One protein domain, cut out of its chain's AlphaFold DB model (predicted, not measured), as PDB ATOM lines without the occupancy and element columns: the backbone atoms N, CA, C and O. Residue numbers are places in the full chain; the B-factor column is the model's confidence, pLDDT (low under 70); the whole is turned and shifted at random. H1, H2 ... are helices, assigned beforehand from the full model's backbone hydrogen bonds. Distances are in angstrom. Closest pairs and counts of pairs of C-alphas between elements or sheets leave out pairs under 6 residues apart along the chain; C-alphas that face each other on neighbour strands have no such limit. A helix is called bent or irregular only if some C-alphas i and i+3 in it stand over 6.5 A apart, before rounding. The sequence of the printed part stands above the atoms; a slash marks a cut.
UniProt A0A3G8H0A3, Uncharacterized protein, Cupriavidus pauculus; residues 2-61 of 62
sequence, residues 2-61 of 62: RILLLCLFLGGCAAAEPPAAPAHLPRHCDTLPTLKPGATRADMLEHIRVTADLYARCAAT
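What this domain is: This is residues 2 to 61 of the 62 residues of an uncharacterized protein of Cupriavidus pauculus (UniProt A0A3G8H0A3). One long, well-formed helix, H2, has an unnamed stretch, residues 27 to 40, folded back alongside it, and from this narrow body residues 2 to 26 stick out as a free arm with the short helix H1 at its far end. The arm makes much of the length, and the two helices do not meet. The printed part has 60 residues with two named helices, H1 then H2 along the chain, and no named strand; the class is all helix. The whole is extended, with a radius of gyration of the C-alphas of 20.1 A, and its outline is flat, spanning 57 by 35 by 15 A.

How they stand to each other: H2, residues 41 to 60, is the longest helix, and every O i to N i+4 pair in it is within hydrogen-bond range. H1, residues 2 to 13, is apart from H2, with no C-alpha of the one within 8 A of the other. In H1, 5 of 8 such pairs are within range. H1 is irregular, but only just: C-alphas 10 and 13 are 6.7 A apart. Residues 2 to 26, of which 2 to 13 belong to H1, stand free.

Where its parts are: H2 begins at C-alpha 41 (-10.549, 21.105, 44.272) and ends at C-alpha 60 (-17.805, 17.766, 16.644), a length of 28.8 A. H1 measures 19.8 A from its first C-alpha to its last and begins at C-alpha 2 (-64.316, 25.645, 37.834). Between them, z goes from 17.965 at C-alpha 27 to 48.346 at C-alpha 38.

The domain as a whole: The two C-alphas farthest apart are those of Arg 2 and Ala 42, at 57.0 A. Without the free stretch, the body of 35 residues spans 33 by 13 by 6 A. The link from H1 to H2 is long, with 27 residues, and the printed part has no cut. The mean pLDDT of the printed part is 76.1; residues 2 to 27 and residue 61 are under 70.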
ATOM      1  N   ARG A   2     -65.529  25.502  36.994       55.47
ATOM      2  CA  ARG A   2     -64.316  25.645  37.834       55.47
ATOM      3  C   ARG A   2     -63.310  24.485  37.715       55.47
ATOM      4  O   ARG A   2     -62.121  24.695  37.894       55.47
ATOM      5  N   ILE A   3     -63.777  23.280  37.373       58.84
ATOM      6  CA  ILE A   3     -62.944  22.061  37.308       58.84
ATOM      7  C   ILE A   3     -62.038  22.052  36.064       58.84
ATOM      8  O   ILE A   3     -60.883  21.660  36.156       58.84
ATOM      9  N   LEU A   4     -62.518  22.583  34.932       59.19
ATOM     10  CA  LEU A   4     -61.718  22.713  33.704       59.19
ATOM     11  C   LEU A   4     -60.486  23.616  33.892       59.19
ATOM     12  O   LEU A   4     -59.438  23.349  33.316       59.19
ATOM     13  N   LEU A   5     -60.588  24.639  34.748       58.47
ATOM     14  CA  LEU A   5     -59.475  25.540  35.062       58.47
ATOM     15  C   LEU A   5     -58.412  24.878  35.956       58.47
ATOM     16  O   LEU A   5     -57.232  25.178  35.814       58.47
ATOM     17  N   LEU A   6     -58.800  23.937  36.828       58.41
ATOM     18  CA  LEU A   6     -57.856  23.160  37.643       58.41
ATOM     19  C   LEU A   6     -57.022  22.191  36.790       58.41
ATOM     20  O   LEU A   6     -55.825  22.054  37.025       58.41
ATOM     21  N   CYS A   7     -57.612  21.580  35.758       59.53
ATOM     22  CA  CYS A   7     -56.888  20.690  34.844       59.53
ATOM     23  C   CYS A   7     -55.832  21.427  34.000       59.53
ATOM     24  O   CYS A   7     -54.778  20.864  33.718       59.53
ATOM     25  N   LEU A   8     -56.077  22.693  33.647       58.88
ATOM     26  CA  LEU A   8     -55.112  23.532  32.925       58.88
ATOM     27  C   LEU A   8     -53.895  23.909  33.786       58.88
ATOM     28  O   LEU A   8     -52.780  23.942  33.274       58.88
ATOM     29  N   PHE A   9     -54.081  24.130  35.091       57.31
ATOM     30  CA  PHE A   9     -52.971  24.441  36.004       57.31
ATOM     31  C   PHE A   9     -52.085  23.227  36.327       57.31
ATOM     32  O   PHE A   9     -50.887  23.390  36.541       57.31
ATOM     33  N   LEU A  10     -52.640  22.012  36.317       56.06
ATOM     34  CA  LEU A  10     -51.882  20.768  36.527       56.06
ATOM     35  C   LEU A  10     -51.158  20.270  35.260       56.06
ATOM     36  O   LEU A  10     -50.213  19.492  35.371       56.06
ATOM     37  N   GLY A  11     -51.550  20.734  34.069       54.19
ATOM     38  CA  GLY A  11     -50.906  20.371  32.798       54.19
ATOM     39  C   GLY A  11     -49.573  21.080  32.526       54.19
ATOM     40  O   GLY A  11     -48.818  20.642  31.662       54.19
ATOM     41  N   GLY A  12     -49.254  22.146  33.269       52.62
ATOM     42  CA  GLY A  12     -48.066  22.975  33.026       52.62
ATOM     43  C   GLY A  12     -46.721  22.349  33.420       52.62
ATOM     44  O   GLY A  12     -45.690  22.841  32.976       52.62
ATOM     45  N   CYS A  13     -46.707  21.271  34.214       55.44
ATOM     46  CA  CYS A  13     -45.466  20.622  34.674       55.44
ATOM     47  C   CYS A  13     -45.218  19.221  34.088       55.44
ATOM     48  O   CYS A  13     -44.221  18.601  34.447       55.44
ATOM     49  N   ALA A  14     -46.097  18.701  33.223       54.47
ATOM     50  CA  ALA A  14     -46.038  17.295  32.799       54.47
ATOM     51  C   ALA A  14     -45.682  17.062  31.321       54.47
ATOM     52  O   ALA A  14     -45.488  15.913  30.938       54.47
ATOM     53  N   ALA A  15     -45.585  18.095  30.482       56.56
ATOM     54  CA  ALA A  15     -45.326  17.889  29.056       56.56
ATOM     55  C   ALA A  15     -44.591  19.072  28.417       56.56
ATOM     56  O   ALA A  15     -45.111  19.766  27.551       56.56
ATOM     57  N   ALA A  16     -43.349  19.287  28.834       51.25
ATOM     58  CA  ALA A  16     -42.336  19.680  27.869       51.25
ATOM     59  C   ALA A  16     -41.507  18.419  27.634       51.25
ATOM     60  O   ALA A  16     -40.505  18.195  28.311       51.25
ATOM     61  N   GLU A  17     -41.987  17.539  26.748       53.56
ATOM     62  CA  GLU A  17     -41.105  16.527  26.174       53.56
ATOM     63  C   GLU A  17     -39.883  17.283  25.638       53.56
ATOM     64  O   GLU A  17     -40.058  18.233  24.863       53.56
ATOM     65  N   PRO A  18     -38.657  16.962  26.093       56.34
ATOM     66  CA  PRO A  18     -37.482  17.555  25.485       56.34
ATOM     67  C   PRO A  18     -37.566  17.248  23.986       56.34
ATOM     68  O   PRO A  18     -37.931  16.120  23.636       56.34
ATOM     69  N   PRO A  19     -37.305  18.231  23.100       55.38
ATOM     70  CA  PRO A  19     -37.376  18.004  21.665       55.38
ATOM     71  C   PRO A  19     -36.586  16.739  21.357       55.38
ATOM     72  O   PRO A  19     -35.439  16.622  21.799       55.38
ATOM     73  N   ALA A  20     -37.243  15.779  20.697       56.84
ATOM     74  CA  ALA A  20     -36.665  14.482  20.392       56.84
ATOM     75  C   ALA A  20     -35.258  14.710  19.841       56.84
ATOM     76  O   ALA A  20     -35.095  15.357  18.801       56.84
ATOM     77  N   ALA A  21     -34.252  14.248  20.590       60.22
ATOM     78  CA  ALA A  21     -32.878  14.298  20.129       60.22
ATOM     79  C   ALA A  21     -32.868  13.669  18.728       60.22
ATOM     80  O   ALA A  21     -33.527  12.636  18.538       60.22
ATOM     81  N   PRO A  22     -32.217  14.303  17.733       55.94
ATOM     82  CA  PRO A  22     -32.181  13.752  16.386       55.94
ATOM     83  C   PRO A  22     -31.725  12.300  16.486       55.94
ATOM     84  O   PRO A  22     -30.925  11.986  17.363       55.94
ATOM     85  N   ALA A  23     -32.274  11.415  15.651       55.47
ATOM     86  CA  ALA A  23     -31.942   9.996  15.656       55.47
ATOM     87  C   ALA A  23     -30.429   9.828  15.455       55.47
ATOM     88  O   ALA A  23     -29.926   9.775  14.333       55.47
ATOM     89  N   HIS A  24     -29.694   9.827  16.562       55.69
ATOM     90  CA  HIS A  24     -28.265   9.667  16.574       55.69
ATOM     91  C   HIS A  24     -28.046   8.209  16.184       55.69
ATOM     92  O   HIS A  24     -28.309   7.298  16.972       55.69
ATOM     93  N   LEU A  25     -27.557   7.978  14.961       57.09
ATOM     94  CA  LEU A  25     -26.658   6.849  14.719       57.09
ATOM     95  C   LEU A  25     -25.749   6.748  15.948       57.09
ATOM     96  O   LEU A  25     -25.291   7.807  16.391       57.09
ATOM     97  N   PRO A  26     -25.539   5.562  16.545       59.03
ATOM     98  CA  PRO A  26     -24.788   5.455  17.786       59.03
ATOM     99  C   PRO A  26     -23.398   6.061  17.575       59.03
ATOM    100  O   PRO A  26     -22.509   5.428  17.009       59.03
ATOM    101  N   ARG A  27     -23.229   7.327  17.982       67.94
ATOM    102  CA  ARG A  27     -21.940   7.996  17.965       67.94
ATOM    103  C   ARG A  27     -21.133   7.307  19.036       67.94
ATOM    104  O   ARG A  27     -21.529   7.278  20.202       67.94
ATOM    105  N   HIS A  28     -20.026   6.714  18.623       77.56
ATOM    106  CA  HIS A  28     -19.094   6.134  19.563       77.56
ATOM    107  C   HIS A  28     -18.358   7.280  20.264       77.56
ATOM    108  O   HIS A  28     -17.341   7.767  19.777       77.56
ATOM    109  N   CYS A  29     -18.943   7.769  21.358       83.06
ATOM    110  CA  CYS A  29     -18.266   8.655  22.291       83.06
ATOM    111  C   CYS A  29     -17.474   7.813  23.288       83.06
ATOM    112  O   CYS A  29     -17.981   6.805  23.790       83.06
ATOM    113  N   ASP A  30     -16.277   8.278  23.632       85.38
ATOM    114  CA  ASP A  30     -15.540   7.734  24.766       85.38
ATOM    115  C   ASP A  30     -16.350   7.886  26.061       85.38
ATOM    116  O   ASP A  30     -17.132   8.830  26.237       85.38
ATOM    117  N   THR A  31     -16.162   6.950  26.988       88.00
ATOM    118  CA  THR A  31     -16.799   7.018  28.303       88.00
ATOM    119  C   THR A  31     -16.260   8.202  29.099       88.00
ATOM    120  O   THR A  31     -15.058   8.473  29.128       88.00
ATOM    121  N   LEU A  32     -17.160   8.915  29.780       89.19
ATOM    122  CA  LEU A  32     -16.751  10.008  30.654       89.19
ATOM    123  C   LEU A  32     -15.981   9.461  31.864       89.19
ATOM    124  O   LEU A  32     -16.359   8.419  32.414       89.19
ATOM    125  N   PRO A  33     -14.919  10.155  32.306       88.19
ATOM    126  CA  PRO A  33     -14.237   9.793  33.537       88.19
ATOM    127  C   PRO A  33     -15.190   9.948  34.729       88.19
ATOM    128  O   PRO A  33     -16.123  10.746  34.692       88.19
ATOM    129  N   THR A  34     -14.917   9.233  35.821       92.69
ATOM    130  CA  THR A  34     -15.648   9.378  37.091       92.69
ATOM    131  C   THR A  34     -14.755  10.045  38.124       92.69
ATOM    132  O   THR A  34     -13.596   9.658  38.299       92.69
ATOM    133  N   LEU A  35     -15.286  11.037  38.836       92.31
ATOM    134  CA  LEU A  35     -14.567  11.673  39.933       92.31
ATOM    135  C   LEU A  35     -14.474  10.708  41.128       92.31
ATOM    136  O   LEU A  35     -15.477  10.138  41.559       92.31
ATOM    137  N   LYS A  36     -13.268  10.513  41.672       91.19
ATOM    138  CA  LYS A  36     -13.058   9.629  42.826       91.19
ATOM    139  C   LYS A  36     -13.545  10.289  44.126       91.19
ATOM    140  O   LYS A  36     -13.411  11.505  44.275       91.19
ATOM    141  N   PRO A  37     -14.048   9.510  45.102       94.00
ATOM    142  CA  PRO A  37     -14.317  10.025  46.442       94.00
ATOM    143  C   PRO A  37     -13.061  10.653  47.062       94.00
ATOM    144  O   PRO A  37     -11.965  10.113  46.920       94.00
ATOM    145  N   GLY A  38     -13.221  11.788  47.747       95.75
ATOM    146  CA  GLY A  38     -12.101  12.526  48.346       95.75
ATOM    147  C   GLY A  38     -11.281  13.370  47.362       95.75
ATOM    148  O   GLY A  38     -10.216  13.852  47.738       95.75
ATOM    149  N   ALA A  39     -11.757  13.554  46.126       94.12
ATOM    150  CA  ALA A  39     -11.120  14.427  45.144       94.12
ATOM    151  C   ALA A  39     -10.916  15.849  45.685       94.12
ATOM    152  O   ALA A  39     -11.803  16.447  46.302       94.12
ATOM    153  N   THR A  40      -9.737  16.402  45.424       97.56
ATOM    154  CA  THR A  40      -9.414  17.778  45.780       97.56
ATOM    155  C   THR A  40     -10.093  18.758  44.824       97.56
ATOM    156  O   THR A  40     -10.578  18.406  43.746       97.56
ATOM    157  N   ARG A  41     -10.073  20.048  45.174       96.69
ATOM    158  CA  ARG A  41     -10.549  21.105  44.272       96.69
ATOM    159  C   ARG A  41      -9.792  21.118  42.937       96.69
ATOM    160  O   ARG A  41     -10.392  21.435  41.915       96.69
ATOM    161  N   ALA A  42      -8.495  20.807  42.944       97.31
ATOM    162  CA  ALA A  42      -7.704  20.739  41.718       97.31
ATOM    163  C   ALA A  42      -8.180  19.583  40.825       97.31
ATOM    164  O   ALA A  42      -8.431  19.800  39.644       97.31
ATOM    165  N   ASP A  43      -8.420  18.408  41.416       95.75
ATOM    166  CA  ASP A  43      -8.936  17.236  40.700       95.75
ATOM    167  C   ASP A  43     -10.312  17.508  40.083       95.75
ATOM    168  O   ASP A  43     -10.579  17.117  38.951       95.75
ATOM    169  N   MET A  44     -11.184  18.224  40.800       95.94
ATOM    170  CA  MET A  44     -12.487  18.642  40.277       95.94
ATOM    171  C   MET A  44     -12.360  19.567  39.064       95.94
ATOM    172  O   MET A  44     -13.072  19.389  38.079       95.94
ATOM    173  N   LEU A  45     -11.482  20.573  39.135       97.31
ATOM    174  CA  LEU A  45     -11.290  21.510  38.028       97.31
ATOM    175  C   LEU A  45     -10.742  20.801  36.792       97.31
ATOM    176  O   LEU A  45     -11.204  21.069  35.684       97.31
ATOM    177  N   GLU A  46      -9.809  19.877  36.990       95.50
ATOM    178  CA  GLU A  46      -9.275  19.062  35.907       95.50
ATOM    179  C   GLU A  46     -10.349  18.148  35.312       95.50
ATOM    180  O   GLU A  46     -10.546  18.112  34.099       95.50
ATOM    181  N   HIS A  47     -11.135  17.490  36.162       95.44
ATOM    182  CA  HIS A  47     -12.233  16.634  35.734       95.44
ATOM    183  C   HIS A  47     -13.266  17.374  34.873       95.44
ATOM    184  O   HIS A  47     -13.725  16.839  33.862       95.44
ATOM    185  N   ILE A  48     -13.603  18.616  35.237       95.06
ATOM    186  CA  ILE A  48     -14.509  19.463  34.453       95.06
ATOM    187  C   ILE A  48     -13.902  19.766  33.080       95.06
ATOM    188  O   ILE A  48     -14.598  19.636  32.072       95.06
ATOM    189  N   ARG A  49     -12.614  20.140  33.022       95.94
ATOM    190  CA  ARG A  49     -11.931  20.424  31.750       95.94
ATOM    191  C   ARG A  49     -11.937  19.208  30.829       95.94
ATOM    192  O   ARG A  49     -12.377  19.329  29.689       95.94
ATOM    193  N   VAL A  50     -11.508  18.050  31.331       94.19
ATOM    194  CA  VAL A  50     -11.431  16.804  30.552       94.19
ATOM    195  C   VAL A  50     -12.814  16.371  30.063       94.19
ATOM    196  O   VAL A  50     -12.975  16.024  28.897       94.19
ATOM    197  N   THR A  51     -13.830  16.436  30.923       93.81
ATOM    198  CA  THR A  51     -15.210  16.074  30.561       93.81
ATOM    199  C   THR A  51     -15.766  16.980  29.464       93.81
ATOM    200  O   THR A  51     -16.341  16.489  28.492       93.81
ATOM    201  N   ALA A  52     -15.574  18.297  29.587       93.31
ATOM    202  CA  ALA A  52     -16.039  19.256  28.588       93.31
ATOM    203  C   ALA A  52     -15.360  19.040  27.227       93.31
ATOM    204  O   ALA A  52     -16.013  19.090  26.188       93.31
ATOM    205  N   ASP A  53     -14.061  18.759  27.241       93.75
ATOM    206  CA  ASP A  53     -13.252  18.509  26.050       93.75
ATOM    207  C   ASP A  53     -13.637  17.193  25.342       93.75
ATOM    208  O   ASP A  53     -13.824  17.171  24.124       93.75
ATOM    209  N   LEU A  54     -13.867  16.110  26.094       90.31
ATOM    210  CA  LEU A  54     -14.390  14.847  25.549       90.31
ATOM    211  C   LEU A  54     -15.777  15.020  24.921       90.31
ATOM    212  O   LEU A  54     -16.026  14.525  23.821       90.31
ATOM    213  N   TYR A  55     -16.661  15.762  25.590       88.50
ATOM    214  CA  TYR A  55     -17.988  16.051  25.059       88.50
ATOM    215  C   TYR A  55     -17.914  16.886  23.775       88.50
ATOM    216  O   TYR A  55     -18.549  16.540  22.780       88.50
ATOM    217  N   ALA A  56     -17.099  17.947  23.766       90.56
ATOM    218  CA  ALA A  56     -16.913  18.804  22.600       90.56
ATOM    219  C   ALA A  56     -16.375  18.018  21.398       90.56
ATOM    220  O   ALA A  56     -16.894  18.164  20.290       90.56
ATOM    221  N   ARG A  57     -15.393  17.134  21.618       88.12
ATOM    222  CA  ARG A  57     -14.889  16.237  20.572       88.12
ATOM    223  C   ARG A  57     -15.980  15.325  20.029       88.12
ATOM    224  O   ARG A  57     -16.148  15.281  18.816       88.12
ATOM    225  N   CYS A  58     -16.749  14.654  20.889       86.50
ATOM    226  CA  CYS A  58     -17.803  13.761  20.400       86.50
ATOM    227  C   CYS A  58     -18.936  14.510  19.673       86.50
ATOM    228  O   CYS A  58     -19.531  13.998  18.722       86.50
ATOM    229  N   ALA A  59     -19.236  15.741  20.094       85.00
ATOM    230  CA  ALA A  59     -20.213  16.591  19.426       85.00
ATOM    231  C   ALA A  59     -19.729  17.061  18.041       85.00
ATOM    232  O   ALA A  59     -20.548  17.183  17.126       85.00
ATOM    233  N   ALA A  60     -18.420  17.284  17.879       85.00
ATOM    234  CA  ALA A  60     -17.805  17.766  16.644       85.00
ATOM    235  C   ALA A  60     -17.628  16.687  15.559       85.00
ATOM    236  O   ALA A  60     -17.526  17.035  14.383       85.00
ATOM    237  N   THR A  61     -17.592  15.399  15.918       64.25
ATOM    238  CA  THR A  61     -17.535  14.308  14.932       64.25
ATOM    239  C   THR A  61     -18.898  14.174  14.240       64.25
ATOM    240  O   THR A  61     -19.878  13.981  14.955       64.25
TER     241      THR A  61